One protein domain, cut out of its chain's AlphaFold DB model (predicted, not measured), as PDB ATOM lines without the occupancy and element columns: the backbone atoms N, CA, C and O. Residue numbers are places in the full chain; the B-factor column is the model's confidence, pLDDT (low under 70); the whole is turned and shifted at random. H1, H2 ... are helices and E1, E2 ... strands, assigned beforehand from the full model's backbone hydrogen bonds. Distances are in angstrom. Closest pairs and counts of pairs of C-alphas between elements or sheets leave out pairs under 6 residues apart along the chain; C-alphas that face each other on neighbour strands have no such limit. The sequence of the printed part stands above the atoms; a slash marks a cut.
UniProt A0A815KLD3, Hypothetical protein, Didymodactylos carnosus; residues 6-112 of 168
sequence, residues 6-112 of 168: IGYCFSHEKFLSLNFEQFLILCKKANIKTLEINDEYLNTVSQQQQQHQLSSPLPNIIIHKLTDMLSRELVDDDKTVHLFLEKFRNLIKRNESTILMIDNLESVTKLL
ATOM      1  N   ILE A   6      77.086 -64.961 -97.404       98.12
ATOM      2  CA  ILE A   6      76.451 -63.951 -96.553       98.12
ATOM      3  C   ILE A   6      75.211 -63.409 -97.267       98.12
ATOM      4  O   ILE A   6      75.310 -62.719 -98.282       98.12
ATOM      5  N   GLY A   7      74.042 -63.722 -96.723       98.12
ATOM      6  CA  GLY A   7      72.772 -63.116 -97.086       98.12
ATOM      7  C   GLY A   7      72.635 -61.728 -96.467       98.12
ATOM      8  O   GLY A   7      72.990 -61.542 -95.303       98.12
ATOM      9  N   TYR A   8      72.108 -60.757 -97.205       98.31
ATOM     10  CA  TYR A   8      71.791 -59.441 -96.653       98.31
ATOM     11  C   TYR A   8      70.371 -58.990 -96.986       98.31
ATOM     12  O   TYR A   8      69.861 -59.282 -98.063       98.31
ATOM     13  N   CYS A   9      69.736 -58.270 -96.061       97.81
ATOM     14  CA  CYS A   9      68.387 -57.735 -96.246       97.81
ATOM     15  C   CYS A   9      68.249 -56.343 -95.614       97.81
ATOM     16  O   CYS A   9      68.212 -56.194 -94.387       97.81
ATOM     17  N   PHE A  10      68.174 -55.314 -96.456       96.12
ATOM     18  CA  PHE A  10      68.098 -53.914 -96.043       96.12
ATOM     19  C   PHE A  10      67.096 -53.148 -96.901       96.12
ATOM     20  O   PHE A  10      66.894 -53.479 -98.066       96.12
ATOM     21  N   SER A  11      66.531 -52.071 -96.353       93.19
ATOM     22  CA  SER A  11      65.931 -51.038 -97.197       93.19
ATOM     23  C   SER A  11      67.009 -50.374 -98.058       93.19
ATOM     24  O   SER A  11      68.189 -50.341 -97.689       93.19
ATOM     25  N   HIS A  12      66.600 -49.795 -99.187       93.38
ATOM     26  CA  HIS A  12      67.507 -49.051-100.059       93.38
ATOM     27  C   HIS A  12      68.228 -47.922 -99.302       93.38
ATOM     28  O   HIS A  12      69.449 -47.803 -99.360       93.38
ATOM     29  N   GLU A  13      67.486 -47.159 -98.497       93.25
ATOM     30  CA  GLU A  13      68.039 -46.095 -97.652       93.25
ATOM     31  C   GLU A  13      69.095 -46.628 -96.679       93.25
ATOM     32  O   GLU A  13      70.170 -46.037 -96.529       93.25
ATOM     33  N   LYS A  14      68.838 -47.782 -96.043       93.62
ATOM     34  CA  LYS A  14      69.791 -48.362 -95.096       93.62
ATOM     35  C   LYS A  14      71.052 -48.853 -95.800       93.62
ATOM     36  O   LYS A  14      72.144 -48.586 -95.297       93.62
ATOM     37  N   PHE A  15      70.907 -49.497 -96.959       96.56
ATOM     38  CA  PHE A  15      72.024 -49.939 -97.796       96.56
ATOM     39  C   PHE A  15      72.958 -48.771 -98.147       96.56
ATOM     40  O   PHE A  15      74.173 -48.870 -97.953       96.56
ATOM     41  N   LEU A  16      72.384 -47.640 -98.577       96.81
ATOM     42  CA  LEU A  16      73.139 -46.427 -98.898       96.81
ATOM     43  C   LEU A  16      73.788 -45.803 -97.657       96.81
ATOM     44  O   LEU A  16      74.982 -45.511 -97.677       96.81
ATOM     45  N   SER A  17      73.040 -45.640 -96.559       96.38
ATOM     46  CA  SER A  17      73.551 -44.998 -95.333       96.38
ATOM     47  C   SER A  17      74.726 -45.745 -94.693       96.38
ATOM     48  O   SER A  17      75.578 -45.133 -94.055       96.38
ATOM     49  N   LEU A  18      74.774 -47.070 -94.860       95.94
ATOM     50  CA  LEU A  18      75.873 -47.911 -94.387       95.94
ATOM     51  C   LEU A  18      77.053 -47.954 -95.363       95.94
ATOM     52  O   LEU A  18      78.074 -48.549 -95.029       95.94
ATOM     53  N   ASN A  19      76.909 -47.385 -96.568       96.25
ATOM     54  CA  ASN A  19      77.826 -47.604 -97.684       96.25
ATOM     55  C   ASN A  19      78.087 -49.107 -97.899       96.25
ATOM     56  O   ASN A  19      79.231 -49.561 -98.006       96.25
ATOM     57  N   PHE A  20      77.008 -49.903 -97.882       97.25
ATOM     58  CA  PHE A  20      77.103 -51.362 -97.780       97.25
ATOM     59  C   PHE A  20      77.783 -52.000 -99.001       97.25
ATOM     60  O   PHE A  20      78.362 -53.078 -98.895       97.25
ATOM     61  N   GLU A  21      77.826 -51.300-100.136       97.44
ATOM     62  CA  GLU A  21      78.617 -51.696-101.303       97.44
ATOM     63  C   GLU A  21      80.102 -51.929-100.959       97.44
ATOM     64  O   GLU A  21      80.701 -52.891-101.442       97.44
ATOM     65  N   GLN A  22      80.695 -51.134-100.058       98.06
ATOM     66  CA  GLN A  22      82.079 -51.357 -99.620       98.06
ATOM     67  C   GLN A  22      82.242 -52.684 -98.883       98.06
ATOM     68  O   GLN A  22      83.238 -53.382 -99.082       98.06
ATOM     69  N   PHE A  23      81.252 -53.073 -98.079       97.50
ATOM     70  CA  PHE A  23      81.240 -54.386 -97.441       97.50
ATOM     71  C   PHE A  23      81.160 -55.508 -98.486       97.50
ATOM     72  O   PHE A  23      81.925 -56.469 -98.404       97.50
ATOM     73  N   LEU A  24      80.328 -55.362 -99.524       97.88
ATOM     74  CA  LEU A  24      80.261 -56.332-100.626       97.88
ATOM     75  C   LEU A  24      81.606 -56.457-101.367       97.88
ATOM     76  O   LEU A  24      82.053 -57.568-101.668       97.88
ATOM     77  N   ILE A  25      82.291 -55.335-101.615       98.19
ATOM     78  CA  ILE A  25      83.630 -55.315-102.226       98.19
ATOM     79  C   ILE A  25      84.645 -56.051-101.340       98.19
ATOM     80  O   ILE A  25      85.467 -56.815-101.856       98.19
ATOM     81  N   LEU A  26      84.598 -55.848-100.021       97.56
ATOM     82  CA  LEU A  26      85.463 -56.549 -99.067       97.56
ATOM     83  C   LEU A  26      85.194 -58.059 -99.064       97.56
ATOM     84  O   LEU A  26      86.144 -58.836 -99.174       97.56
ATOM     85  N   CYS A  27      83.926 -58.481 -99.034       97.19
ATOM     86  CA  CYS A  27      83.544 -59.891 -99.138       97.19
ATOM     87  C   CYS A  27      84.078 -60.525-100.427       97.19
ATOM     88  O   CYS A  27      84.719 -61.575-100.381       97.19
ATOM     89  N   LYS A  28      83.918 -59.844-101.569       96.25
ATOM     90  CA  LYS A  28      84.444 -60.310-102.857       96.25
ATOM     91  C   LYS A  28      85.968 -60.477-102.835       96.25
ATOM     92  O   LYS A  28      86.469 -61.492-103.314       96.25
ATOM     93  N   LYS A  29      86.708 -59.520-102.259       96.88
ATOM     94  CA  LYS A  29      88.175 -59.609-102.096       96.88
ATOM     95  C   LYS A  29      88.592 -60.779-101.202       96.88
ATOM     96  O   LYS A  29      89.629 -61.384-101.448       96.88
ATOM     97  N   ALA A  30      87.777 -61.108-100.203       95.75
ATOM     98  CA  ALA A  30      87.974 -62.249 -99.315       95.75
ATOM     99  C   ALA A  30      87.434 -63.579 -99.883       95.75
ATOM    100  O   ALA A  30      87.450 -64.589 -99.184       95.75
ATOM    101  N   ASN A  31      86.951 -63.600-101.134       95.44
ATOM    102  CA  ASN A  31      86.313 -64.761-101.762       95.44
ATOM    103  C   ASN A  31      85.099 -65.307-100.972       95.44
ATOM    104  O   ASN A  31      84.826 -66.512-100.968       95.44
ATOM    105  N   ILE A  32      84.373 -64.407-100.306       96.75
ATOM    106  CA  ILE A  32      83.101 -64.654 -99.621       96.75
ATOM    107  C   ILE A  32      81.975 -64.283-100.583       96.75
ATOM    108  O   ILE A  32      81.953 -63.182-101.140       96.75
ATOM    109  N   LYS A  33      81.033 -65.204-100.787       97.12
ATOM    110  CA  LYS A  33      79.874 -64.959-101.648       97.12
ATOM    111  C   LYS A  33      78.844 -64.138-100.883       97.12
ATOM    112  O   LYS A  33      78.648 -64.338 -99.688       97.12
ATOM    113  N   THR A  34      78.154 -63.246-101.578       97.50
ATOM    114  CA  THR A  34      77.069 -62.444-101.007       97.50
ATOM    115  C   THR A  34      75.786 -62.668-101.786       97.50
ATOM    116  O   THR A  34      75.832 -62.898-102.994       97.50
ATOM    117  N   LEU A  35      74.652 -62.600-101.099       97.50
ATOM    118  CA  LEU A  35      73.332 -62.866-101.657       97.50
ATOM    119  C   LEU A  35      72.333 -61.847-101.115       97.50
ATOM    120  O   LEU A  35      72.195 -61.696 -99.905       97.50
ATOM    121  N   GLU A  36      71.628 -61.155-101.999       97.75
ATOM    122  CA  GLU A  36      70.548 -60.268-101.580       97.75
ATOM    123  C   GLU A  36      69.287 -61.073-101.276       97.75
ATOM    124  O   GLU A  36      68.847 -61.888-102.086       97.75
ATOM    125  N   ILE A  37      68.695 -60.832-100.112       97.94
ATOM    126  CA  ILE A  37      67.422 -61.423 -99.710       97.94
ATOM    127  C   ILE A  37      66.340 -60.374 -99.944       97.94
ATOM    128  O   ILE A  37      66.062 -59.534 -99.087       97.94
ATOM    129  N   ASN A  38      65.742 -60.435-101.128       96.38
ATOM    130  CA  ASN A  38      64.612 -59.613-101.544       96.38
ATOM    131  C   ASN A  38      63.369 -60.489-101.803       96.38
ATOM    132  O   ASN A  38      63.404 -61.712-101.636       96.38
ATOM    133  N   ASP A  39      62.259 -59.866-102.203       95.44
ATOM    134  CA  ASP A  39      61.006 -60.570-102.504       95.44
ATOM    135  C   ASP A  39      61.167 -61.659-103.568       95.44
ATOM    136  O   ASP A  39      60.617 -62.751-103.422       95.44
ATOM    137  N   GLU A  40      61.922 -61.378-104.631       96.25
ATOM    138  CA  GLU A  40      62.165 -62.324-105.719       96.25
ATOM    139  C   GLU A  40      62.859 -63.584-105.195       96.25
ATOM    140  O   GLU A  40      62.338 -64.690-105.361       96.25
ATOM    141  N   TYR A  41      63.962 -63.415-104.464       97.50
ATOM    142  CA  TYR A  41      64.688 -64.522-103.848       97.50
ATOM    143  C   TYR A  41      63.797 -65.338-102.902       97.50
ATOM    144  O   TYR A  41      63.745 -66.569-102.998       97.50
ATOM    145  N   LEU A  42      63.060 -64.669-102.008       97.25
ATOM    146  CA  LEU A  42      62.176 -65.341-101.055       97.25
ATOM    147  C   LEU A  42      61.052 -66.108-101.758       97.25
ATOM    148  O   LEU A  42      60.712 -67.213-101.326       97.25
ATOM    149  N   ASN A  43      60.490 -65.564-102.841       96.06
ATOM    150  CA  ASN A  43      59.487 -66.247-103.656       96.06
ATOM    151  C   ASN A  43      60.058 -67.516-104.290       96.06
ATOM    152  O   ASN A  43      59.466 -68.588-104.142       96.06
ATOM    153  N   THR A  44      61.223 -67.415-104.931       96.19
ATOM    154  CA  THR A  44      61.889 -68.553-105.570       96.19
ATOM    155  C   THR A  44      62.215 -69.650-104.561       96.19
ATOM    156  O   THR A  44      61.857 -70.809-104.778       96.19
ATOM    157  N   VAL A  45      62.842 -69.306-103.431       95.31
ATOM    158  CA  VAL A  45      63.199 -70.299-102.405       95.31
ATOM    159  C   VAL A  45      61.954 -70.923-101.783       95.31
ATOM    160  O   VAL A  45      61.908 -72.140-101.605       95.31
ATOM    161  N   SER A  46      60.917 -70.131-101.504       92.94
ATOM    162  CA  SER A  46      59.666 -70.651-100.939       92.94
ATOM    163  C   SER A  46      59.005 -71.675-101.866       92.94
ATOM    164  O   SER A  46      58.595 -72.737-101.392       92.94
ATOM    165  N   GLN A  47      58.941 -71.391-103.171       94.12
ATOM    166  CA  GLN A  47      58.392 -72.307-104.178       94.12
ATOM    167  C   GLN A  47      59.228 -73.589-104.291       94.12
ATOM    168  O   GLN A  47      58.683 -74.691-104.224       94.12
ATOM    169  N   GLN A  48      60.553 -73.462-104.383       93.44
ATOM    170  CA  GLN A  48      61.464 -74.609-104.462       93.44
ATOM    171  C   GLN A  48      61.381 -75.511-103.222       93.44
ATOM    172  O   GLN A  48      61.378 -76.736-103.341       93.44
ATOM    173  N   GLN A  49      61.270 -74.920-102.029       89.44
ATOM    174  CA  GLN A  49      61.101 -75.672-100.783       89.44
ATOM    175  C   GLN A  49      59.761 -76.415-100.733       89.44
ATOM    176  O   GLN A  49      59.728 -77.553-100.272       89.44
ATOM    177  N   GLN A  50      58.670 -75.815-101.222       88.69
ATOM    178  CA  GLN A  50      57.365 -76.488-101.317       88.69
ATOM    179  C   GLN A  50      57.394 -77.675-102.290       88.69
ATOM    180  O   GLN A  50      56.722 -78.674-102.060       88.69
ATOM    181  N   GLN A  51      58.191 -77.579-103.355       91.69
ATOM    182  CA  GLN A  51      58.365 -78.640-104.350       91.69
ATOM    183  C   GLN A  51      59.446 -79.668-103.970       91.69
ATOM    184  O   GLN A  51      59.701 -80.585-104.747       91.69
ATOM    185  N   HIS A  52      60.088 -79.530-102.802       86.06
ATOM    186  CA  HIS A  52      61.237 -80.343-102.377       86.06
ATOM    187  C   HIS A  52      62.408 -80.353-103.386       86.06
ATOM    188  O   HIS A  52      63.134 -81.338-103.500       86.06
ATOM    189  N   GLN A  53      62.610 -79.248-104.110       89.19
ATOM    190  CA  GLN A  53      63.633 -79.088-105.153       89.19
ATOM    191  C   GLN A  53      64.449 -77.809-104.928       89.19
ATOM    192  O   GLN A  53      64.463 -76.892-105.752       89.19
ATOM    193  N   LEU A  54      65.123 -77.724-103.781       87.62
ATOM    194  CA  LEU A  54      65.959 -76.572-103.455       87.62
ATOM    195  C   LEU A  54      67.255 -76.593-104.273       87.62
ATOM    196  O   LEU A  54      68.112 -77.450-104.068       87.62
ATOM    197  N   SER A  55      67.387 -75.636-105.189       89.62
ATOM    198  CA  SER A  55      68.591 -75.436-106.011       89.62
ATOM    199  C   SER A  55      69.203 -74.049-105.832       89.62
ATOM    200  O   SER A  55      70.394 -73.864-106.083       89.62
ATOM    201  N   SER A  56      68.414 -73.079-105.362       91.81
ATOM    202  CA  SER A  56      68.919 -71.761-105.005       91.81
ATOM    203  C   SER A  56      69.907 -71.852-103.839       91.81
ATOM    204  O   SER A  56      69.657 -72.586-102.878       91.81
ATOM    205  N   PRO A  57      71.010 -71.083-103.877       93.19
ATOM    206  CA  PRO A  57      71.960 -71.055-102.777       93.19
ATOM    207  C   PRO A  57      71.300 -70.513-101.506       93.19
ATOM    208  O   PRO A  57      70.572 -69.514-101.543       93.19
ATOM    209  N   LEU A  58      71.587 -71.155-100.374       95.56
ATOM    210  CA  LEU A  58      71.209 -70.660 -99.055       95.56
ATOM    211  C   LEU A  58      72.377 -69.898 -98.417       95.56
ATOM    212  O   LEU A  58      73.520 -70.349 -98.513       95.56
ATOM    213  N   PRO A  59      72.114 -68.763 -97.752       96.69
ATOM    214  CA  PRO A  59      73.132 -68.081 -96.973       96.69
ATOM    215  C   PRO A  59      73.504 -68.908 -95.738       96.69
ATOM    216  O   PRO A  59      72.647 -69.542 -95.138       96.69
ATOM    217  N   ASN A  60      74.767 -68.870 -95.320       96.56
ATOM    218  CA  ASN A  60      75.206 -69.407 -94.027       96.56
ATOM    219  C   ASN A  60      75.020 -68.379 -92.906       96.56
ATOM    220  O   ASN A  60      74.813 -68.738 -91.752       96.56
ATOM    221  N   ILE A  61      75.126 -67.093 -93.251       97.25
ATOM    222  CA  ILE A  61      74.954 -65.966 -92.336       97.25
ATOM    223  C   ILE A  61      73.975 -64.994 -92.975       97.25
ATOM    224  O   ILE A  61      74.103 -64.709 -94.162       97.25
ATOM    225  N   ILE A  62      73.034 -64.457 -92.209       98.12
ATOM    226  CA  ILE A  62      72.136 -63.394 -92.653       98.12
ATOM    227  C   ILE A  62      72.380 -62.145 -91.821       98.12
ATOM    228  O   ILE A  62      72.284 -62.191 -90.600       98.12
ATOM    229  N   ILE A  63      72.641 -61.027 -92.494       97.69
ATOM    230  CA  ILE A  63      72.742 -59.698 -91.889       97.69
ATOM    231  C   ILE A  63      71.538 -58.885 -92.352       97.69
ATOM    232  O   ILE A  63      71.274 -58.792 -93.551       97.69
ATOM    233  N   HIS A  64      70.789 -58.283 -91.437       97.19
ATOM    234  CA  HIS A  64      69.585 -57.563 -91.836       97.19
ATOM    235  C   HIS A  64      69.314 -56.314 -90.999       97.19
ATOM    236  O   HIS A  64      69.833 -56.135 -89.899       97.19
ATOM    237  N   LYS A  65      68.444 -55.442 -91.519       95.44
ATOM    238  CA  LYS A  65      67.795 -54.381 -90.739       95.44
ATOM    239  C   LYS A  65      66.318 -54.322 -91.106       95.44
ATOM    240  O   LYS A  65      65.896 -53.494 -91.901       95.44
ATOM    241  N   LEU A  66      65.539 -55.216 -90.496       94.75
ATOM    242  CA  LEU A  66      64.090 -55.343 -90.726       94.75
ATOM    243  C   LEU A  66      63.243 -54.599 -89.685       94.75
ATOM    244  O   LEU A  66      62.036 -54.790 -89.622       94.75
ATOM    245  N   THR A  67      63.868 -53.768 -88.849       92.94
ATOM    246  CA  THR A  67      63.218 -53.078 -87.725       92.94
ATOM    247  C   THR A  67      61.974 -52.299 -88.153       92.94
ATOM    248  O   THR A  67      60.951 -52.406 -87.486       92.94
ATOM    249  N   ASP A  68      62.023 -51.589 -89.280       91.00
ATOM    250  CA  ASP A  68      60.883 -50.788 -89.737       91.00
ATOM    251  C   ASP A  68      59.751 -51.676 -90.266       91.00
ATOM    252  O   ASP A  68      58.591 -51.435 -89.953       91.00
ATOM    253  N   MET A  69      60.077 -52.753 -90.988       92.38
ATOM    254  CA  MET A  69      59.087 -53.733 -91.452       92.38
ATOM    255  C   MET A  69      58.414 -54.449 -90.280       92.38
ATOM    256  O   MET A  69      57.194 -54.510 -90.232       92.38
ATOM    257  N   LEU A  70      59.189 -54.929 -89.305       93.25
ATOM    258  CA  LEU A  70      58.648 -55.550 -88.093       93.25
ATOM    259  C   LEU A  70      57.777 -54.565 -87.304       93.25
ATOM    260  O   LEU A  70      56.757 -54.944 -86.743       93.25
ATOM    261  N   SER A  71      58.160 -53.288 -87.265       90.81
ATOM    262  CA  SER A  71      57.362 -52.275 -86.582       90.81
ATOM    263  C   SER A  71      56.057 -51.958 -87.310       90.81
ATOM    264  O   SER A  71      55.064 -51.695 -86.638       90.81
ATOM    265  N   ARG A  72      56.062 -51.968 -88.648       89.81
ATOM    266  CA  ARG A  72      54.855 -51.819 -89.473       89.81
ATOM    267  C   ARG A  72      53.940 -53.021 -89.309       89.81
ATOM    268  O   ARG A  72      52.764 -52.832 -89.084       89.81
ATOM    269  N   GLU A  73      54.474 -54.236 -89.293       90.19
ATOM    270  CA  GLU A  73      53.692 -55.460 -89.068       90.19
ATOM    271  C   GLU A  73      52.867 -55.444 -87.766       90.19
ATOM    272  O   GLU A  73      51.786 -56.016 -87.694       90.19
ATOM    273  N   LEU A  74      53.381 -54.803 -86.713       84.06
ATOM    274  CA  LEU A  74      52.713 -54.750 -85.410       84.06
ATOM    275  C   LEU A  74      51.592 -53.707 -85.327       84.06
ATOM    276  O   LEU A  74      50.783 -53.771 -84.402       84.06
ATOM    277  N   VAL A  75      51.589 -52.710 -86.213       80.06
ATOM    278  CA  VAL A  75      50.764 -51.494 -86.071       80.06
ATOM    279  C   VAL A  75      49.904 -51.237 -87.303       80.06
ATOM    280  O   VAL A  75      48.766 -50.787 -87.186       80.06
ATOM    281  N   ASP A  76      50.441 -51.547 -88.474       77.88
ATOM    282  CA  ASP A  76      49.861 -51.286 -89.775       77.88
ATOM    283  C   ASP A  76      49.379 -52.628 -90.356       77.88
ATOM    284  O   ASP A  76      50.139 -53.592 -90.402       77.88
ATOM    285  N   ASP A  77      48.134 -52.708 -90.843       79.81
ATOM    286  CA  ASP A  77      47.582 -53.894 -91.541       79.81
ATOM    287  C   ASP A  77      48.178 -54.040 -92.965       79.81
ATOM    288  O   ASP A  77      47.483 -54.195 -93.975       79.81
ATOM    289  N   ASP A  78      49.502 -53.909 -93.076       88.69
ATOM    290  CA  ASP A  78      50.234 -53.971 -94.333       88.69
ATOM    291  C   ASP A  78      50.484 -55.426 -94.733       88.69
ATOM    292  O   ASP A  78      51.476 -56.067 -94.371       88.69
ATOM    293  N   LYS A  79      49.565 -55.943 -95.548       91.75
ATOM    294  CA  LYS A  79      49.605 -57.314 -96.070       91.75
ATOM    295  C   LYS A  79      50.889 -57.645 -96.830       91.75
ATOM    296  O   LYS A  79      51.300 -58.806 -96.830       91.75
ATOM    297  N   THR A  80      51.520 -56.666 -97.479       92.62
ATOM    298  CA  THR A  80      52.767 -56.889 -98.226       92.62
ATOM    299  C   THR A  80      53.913 -57.141 -97.257       92.62
ATOM    300  O   THR A  80      54.648 -58.118 -97.407       92.62
ATOM    301  N   VAL A  81      54.022 -56.305 -96.220       94.06
ATOM    302  CA  VAL A  81      55.022 -56.458 -95.154       94.06
ATOM    303  C   VAL A  81      54.823 -57.771 -94.400       94.06
ATOM    304  O   VAL A  81      55.792 -58.510 -94.218       94.06
ATOM    305  N   HIS A  82      53.580 -58.106 -94.038       94.50
ATOM    306  CA  HIS A  82      53.256 -59.391 -93.416       94.50
ATOM    307  C   HIS A  82      53.713 -60.569 -94.276       94.50
ATOM    308  O   HIS A  82      54.412 -61.457 -93.796       94.50
ATOM    309  N   LEU A  83      53.362 -60.578 -95.567       95.19
ATOM    310  CA  LEU A  83      53.717 -61.681 -96.457       95.19
ATOM    311  C   LEU A  83      55.236 -61.821 -96.631       95.19
ATOM    312  O   LEU A  83      55.745 -62.944 -96.683       95.19
ATOM    313  N   PHE A  84      55.962 -60.704 -96.719       96.38
ATOM    314  CA  PHE A  84      57.423 -60.712 -96.769       96.38
ATOM    315  C   PHE A  84      58.014 -61.330 -95.497       96.38
ATOM    316  O   PHE A  84      58.811 -62.269 -95.576       96.38
ATOM    317  N   LEU A  85      57.613 -60.830 -94.323       96.25
ATOM    318  CA  LEU A  85      58.141 -61.280 -93.035       96.25
ATOM    319  C   LEU A  85      57.788 -62.739 -92.756       96.25
ATOM    320  O   LEU A  85      58.631 -63.475 -92.249       96.25
ATOM    321  N   GLU A  86      56.604 -63.194 -93.162       95.88
ATOM    322  CA  GLU A  86      56.220 -64.605 -93.103       95.88
ATOM    323  C   GLU A  86      57.147 -65.486 -93.947       95.88
ATOM    324  O   GLU A  86      57.671 -66.492 -93.459       95.88
ATOM    325  N   LYS A  87      57.422 -65.119 -95.205       96.56
ATOM    326  CA  LYS A  87      58.371 -65.870 -96.052       96.56
ATOM    327  C   LYS A  87      59.776 -65.859 -95.460       96.56
ATOM    328  O   LYS A  87      60.435 -66.898 -95.429       96.56
ATOM    329  N   PHE A  88      60.210 -64.708 -94.954       97.19
ATOM    330  CA  PHE A  88      61.508 -64.559 -94.313       97.19
ATOM    331  C   PHE A  88      61.616 -65.457 -93.068       97.19
ATOM    332  O   PHE A  88      62.552 -66.245 -92.961       97.19
ATOM    333  N   ARG A  89      60.631 -65.430 -92.159       96.12
ATOM    334  CA  ARG A  89      60.576 -66.316 -90.980       96.12
ATOM    335  C   ARG A  89      60.585 -67.788 -91.372       96.12
ATOM    336  O   ARG A  89      61.290 -68.575 -90.746       96.12
ATOM    337  N   ASN A  90      59.846 -68.161 -92.416       95.31
ATOM    338  CA  ASN A  90      59.811 -69.535 -92.912       95.31
ATOM    339  C   ASN A  90      61.167 -69.997 -93.462       95.31
ATOM    340  O   ASN A  90      61.557 -71.140 -93.213       95.31
ATOM    341  N   LEU A  91      61.904 -69.120 -94.156       95.19
ATOM    342  CA  LEU A  91      63.277 -69.392 -94.583       95.19
ATOM    343  C   LEU A  91      64.172 -69.706 -93.379       95.19
ATOM    344  O   LEU A  91      64.860 -70.725 -93.399       95.19
ATOM    345  N   ILE A  92      64.138 -68.872 -92.335       95.12
ATOM    346  CA  ILE A  92      64.963 -69.074 -91.135       95.12
ATOM    347  C   ILE A  92      64.556 -70.351 -90.405       95.12
ATOM    348  O   ILE A  92      65.390 -71.217 -90.181       95.12
ATOM    349  N   LYS A  93      63.265 -70.517 -90.103       94.56
ATOM    350  CA  LYS A  93      62.745 -71.655 -89.333       94.56
ATOM    351  C   LYS A  93      63.076 -73.006 -89.970       94.56
ATOM    352  O   LYS A  93      63.365 -73.969 -89.270       94.56
ATOM    353  N   ARG A  94      63.044 -73.100 -91.304       93.38
ATOM    354  CA  ARG A  94      63.399 -74.335 -92.028       93.38
ATOM    355  C   ARG A  94      64.895 -74.648 -92.006       93.38
ATOM    356  O   ARG A  94      65.264 -75.786 -92.270       93.38
ATOM    357  N   ASN A  95      65.735 -73.656 -91.722       92.38
ATOM    358  CA  ASN A  95      67.188 -73.747 -91.819       92.38
ATOM    359  C   ASN A  95      67.879 -73.241 -90.539       92.38
ATOM    360  O   ASN A  95      69.010 -72.768 -90.577       92.38
ATOM    361  N   GLU A  96      67.200 -73.328 -89.395       91.31
ATOM    362  CA  GLU A  96      67.650 -72.737 -88.129       91.31
ATOM    363  C   GLU A  96      68.963 -73.359 -87.619       91.31
ATOM    364  O   GLU A  96      69.746 -72.712 -86.934       91.31
ATOM    365  N   SER A  97      69.250 -74.605 -88.012       93.12
ATOM    366  CA  SER A  97      70.492 -75.313 -87.684       93.12
ATOM    367  C   SER A  97      71.676 -74.973 -88.596       93.12
ATOM    368  O   SER A  97      72.803 -75.360 -88.287       93.12
ATOM    369  N   THR A  98      71.449 -74.283 -89.719       93.19
ATOM    370  CA  THR A  98      72.481 -74.006 -90.737       93.19
ATOM    371  C   THR A  98      72.677 -72.522 -91.034       93.19
ATOM    372  O   THR A  98      73.737 -72.148 -91.538       93.19
ATOM    373  N   ILE A  99      71.691 -71.679 -90.715       95.62
ATOM    374  CA  ILE A  99      71.727 -70.232 -90.926       95.62
ATOM    375  C   ILE A  99      71.938 -69.515 -89.594       95.62
ATOM    376  O   ILE A  99      71.088 -69.562 -88.708       95.62
ATOM    377  N   LEU A 100      73.031 -68.760 -89.490       96.06
ATOM    378  CA  LEU A 100      73.243 -67.800 -88.409       96.06
ATOM    379  C   LEU A 100      72.615 -66.450 -88.773       96.06
ATOM    380  O   LEU A 100      73.010 -65.823 -89.754       96.06
ATOM    381  N   MET A 101      71.673 -65.962 -87.969       95.94
ATOM    382  CA  MET A 101      71.013 -64.675 -88.200       95.94
ATOM    383  C   MET A 101      71.542 -63.585 -87.259       95.94
ATOM    384  O   MET A 101      71.561 -63.771 -86.043       95.94
ATOM    385  N   ILE A 102      71.941 -62.445 -87.829       95.69
ATOM    386  CA  ILE A 102      72.478 -61.277 -87.122       95.69
ATOM    387  C   ILE A 102      71.574 -60.065 -87.408       95.69
ATOM    388  O   ILE A 102      71.625 -59.493 -88.500       95.69
ATOM    389  N   ASP A 103      70.714 -59.638 -86.486       94.94
ATOM    390  CA  ASP A 103      70.357 -60.257 -85.193       94.94
ATOM    391  C   ASP A 103      69.133 -61.178 -85.338       94.94
ATOM    392  O   ASP A 103      68.421 -61.125 -86.333       94.94
ATOM    393  N   ASN A 104      68.825 -62.038 -84.362       93.94
ATOM    394  CA  ASN A 104      67.587 -62.825 -84.448       93.94
ATOM    395  C   ASN A 104      66.335 -61.921 -84.347       93.94
ATOM    396  O   ASN A 104      66.313 -60.928 -83.611       93.94
ATOM    397  N   LEU A 105      65.264 -62.285 -85.065       94.12
ATOM    398  CA  LEU A 105      64.037 -61.476 -85.144       94.12
ATOM    399  C   LEU A 105      63.348 -61.262 -83.793       94.12
ATOM    400  O   LEU A 105      62.743 -60.210 -83.587       94.12
ATOM    401  N   GLU A 106      63.429 -62.226 -82.874       92.81
ATOM    402  CA  GLU A 106      62.809 -62.104 -81.552       92.81
ATOM    403  C   GLU A 106      63.468 -60.980 -80.741       92.81
ATOM    404  O   GLU A 106      62.785 -60.123 -80.174       92.81
ATOM    405  N   SER A 107      64.801 -60.931 -80.750       94.31
ATOM    406  CA  SER A 107      65.579 -59.899 -80.063       94.31
ATOM    407  C   SER A 107      65.310 -58.531 -80.675       94.31
ATOM    408  O   SER A 107      65.027 -57.581 -79.949       94.31
ATOM    409  N   VAL A 108      65.284 -58.433 -82.008       94.25
ATOM    410  CA  VAL A 108      64.938 -57.178 -82.693       94.25
ATOM    411  C   VAL A 108      63.517 -56.726 -82.344       94.25
ATOM    412  O   VAL A 108      63.309 -55.540 -82.101       94.25
ATOM    413  N   THR A 109      62.555 -57.649 -82.260       93.19
ATOM    414  CA  THR A 109      61.162 -57.344 -81.891       93.19
ATOM    415  C   THR A 109      61.057 -56.766 -80.477       93.19
ATOM    416  O   THR A 109      60.358 -55.773 -80.280       93.19
ATOM    417  N   LYS A 110      61.800 -57.306 -79.498       93.81
ATOM    418  CA  LYS A 110      61.864 -56.741 -78.131       93.81
ATOM    419  C   LYS A 110      62.357 -55.293 -78.146       93.81
ATOM    420  O   LYS A 110      61.825 -54.445 -77.431       93.81
ATOM    421  N   LEU A 111      63.312 -54.988 -79.025       93.62
ATOM    422  CA  LEU A 111      63.827 -53.635 -79.210       93.62
ATOM    423  C   LEU A 111      62.842 -52.695 -79.927       93.62
ATOM    424  O   LEU A 111      63.140 -51.515 -80.042       93.62
ATOM    425  N   LEU A 112      61.668 -53.125 -80.387       93.38
ATOM    426  CA  LEU A 112      60.672 -52.202 -80.957       93.38
ATOM    427  C   LEU A 112      59.853 -51.472 -79.888       93.38
ATOM    428  O   LEU A 112      59.264 -50.430 -80.179       93.38
TER     429      LEU A 112
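What this domain is: This is residues 6 to 112 of the 168 residues of the protein "Hypothetical protein" of Didymodactylos carnosus (UniProt A0A815KLD3). A small wall of four short parallel strands has helices on both sides: H2, with H1 near it, packs to one side, while H3 and H5 cross each other on the other side, standing off from the strands. H4 and H6 gather beyond the strands' last residues, H6 toward the E4 edge. The printed part has 107 residues with six named helices and four named strands, in the order E1 H1 H2 E2 H3 E3 H4 H5 E4 H6; the sheet's order is E2 E1 E3 E4, all parallel. The class is mixed, helices and strands; the whole is compact, with a radius of gyration of the C-alphas of 14.2 A and spans of 42 by 38 by 23 A.

Where its parts are: In the sheet, E1 is residues 6 to 9, 10.2 A long, from C-alpha 6 at (76.451, -63.951, -96.553); E2 is residues 33 to 36, 10.4 A; E3 is residues 61 to 64, 10.0 A; E4 is residues 100 to 102, 6.7 A. H1 is residues 12 to 17, 8.7 A, and H2 residues 20 to 29, 14.5 A. H3 is residues 39 to 50, 16.4 A, H4 residues 67 to 73, 9.9 A, and H5, the longest helix, residues 79 to 94, 22.3 A. H6 is residues 105 to 110, 8.7 A, ending with C-alpha 110 at (61.864, -56.741, -78.131).

How they stand to each other: E1 and E3, the inner strands, are parallel at 20 degrees, with N 7 and O 61 within hydrogen-bond range at 2.7 A. E2 pairs with E1 through N 6 and O 33, 2.8 A, and E4 with E3 through N 62 and O 100, 2.8 A. E1, H1 H2, E2 and E3, H4 H5, E4 are strand-helix-strand units, two parallel neighbour strands with helices between, and E2, H3, E3 is a split one with E1 between its strands; the three crossovers are right-handed. H2 is on the sheet, making two layers with it; its closest C-alphas to E2 are those of Cys 27 and Lys 33, 6.7 A. H1 is only just not on the sheet, with 4 pairs of C-alphas within 10 A, and so is H5, also with 4. H3 and residues 84 to 91 of H5 touch, closest at the C-alphas of Leu 42 and Lys 87, 6.3 A, at a steep tilt of 50 degrees, the same way. Residues 81 to 85 of H5 touch H4, closest at the C-alphas of Glu 73 and His 82, 5.9 A. H4 touches H6, about perpendicular at 84 degrees, closest at the C-alphas of Thr 67 and Val 108, 6.7 A. In H1 to H6 every O i to N i+4 pair is within hydrogen-bond range.

The domain as a whole: The two C-alphas farthest apart are those of Lys 29 and Asp 77, 42.3 A. The printed part has no cut. No link is long; the one from H3 to E3, with 10 residues, is short, and the others are tight. The mean pLDDT of the printed part is 94.2, and no printed residue is under 70.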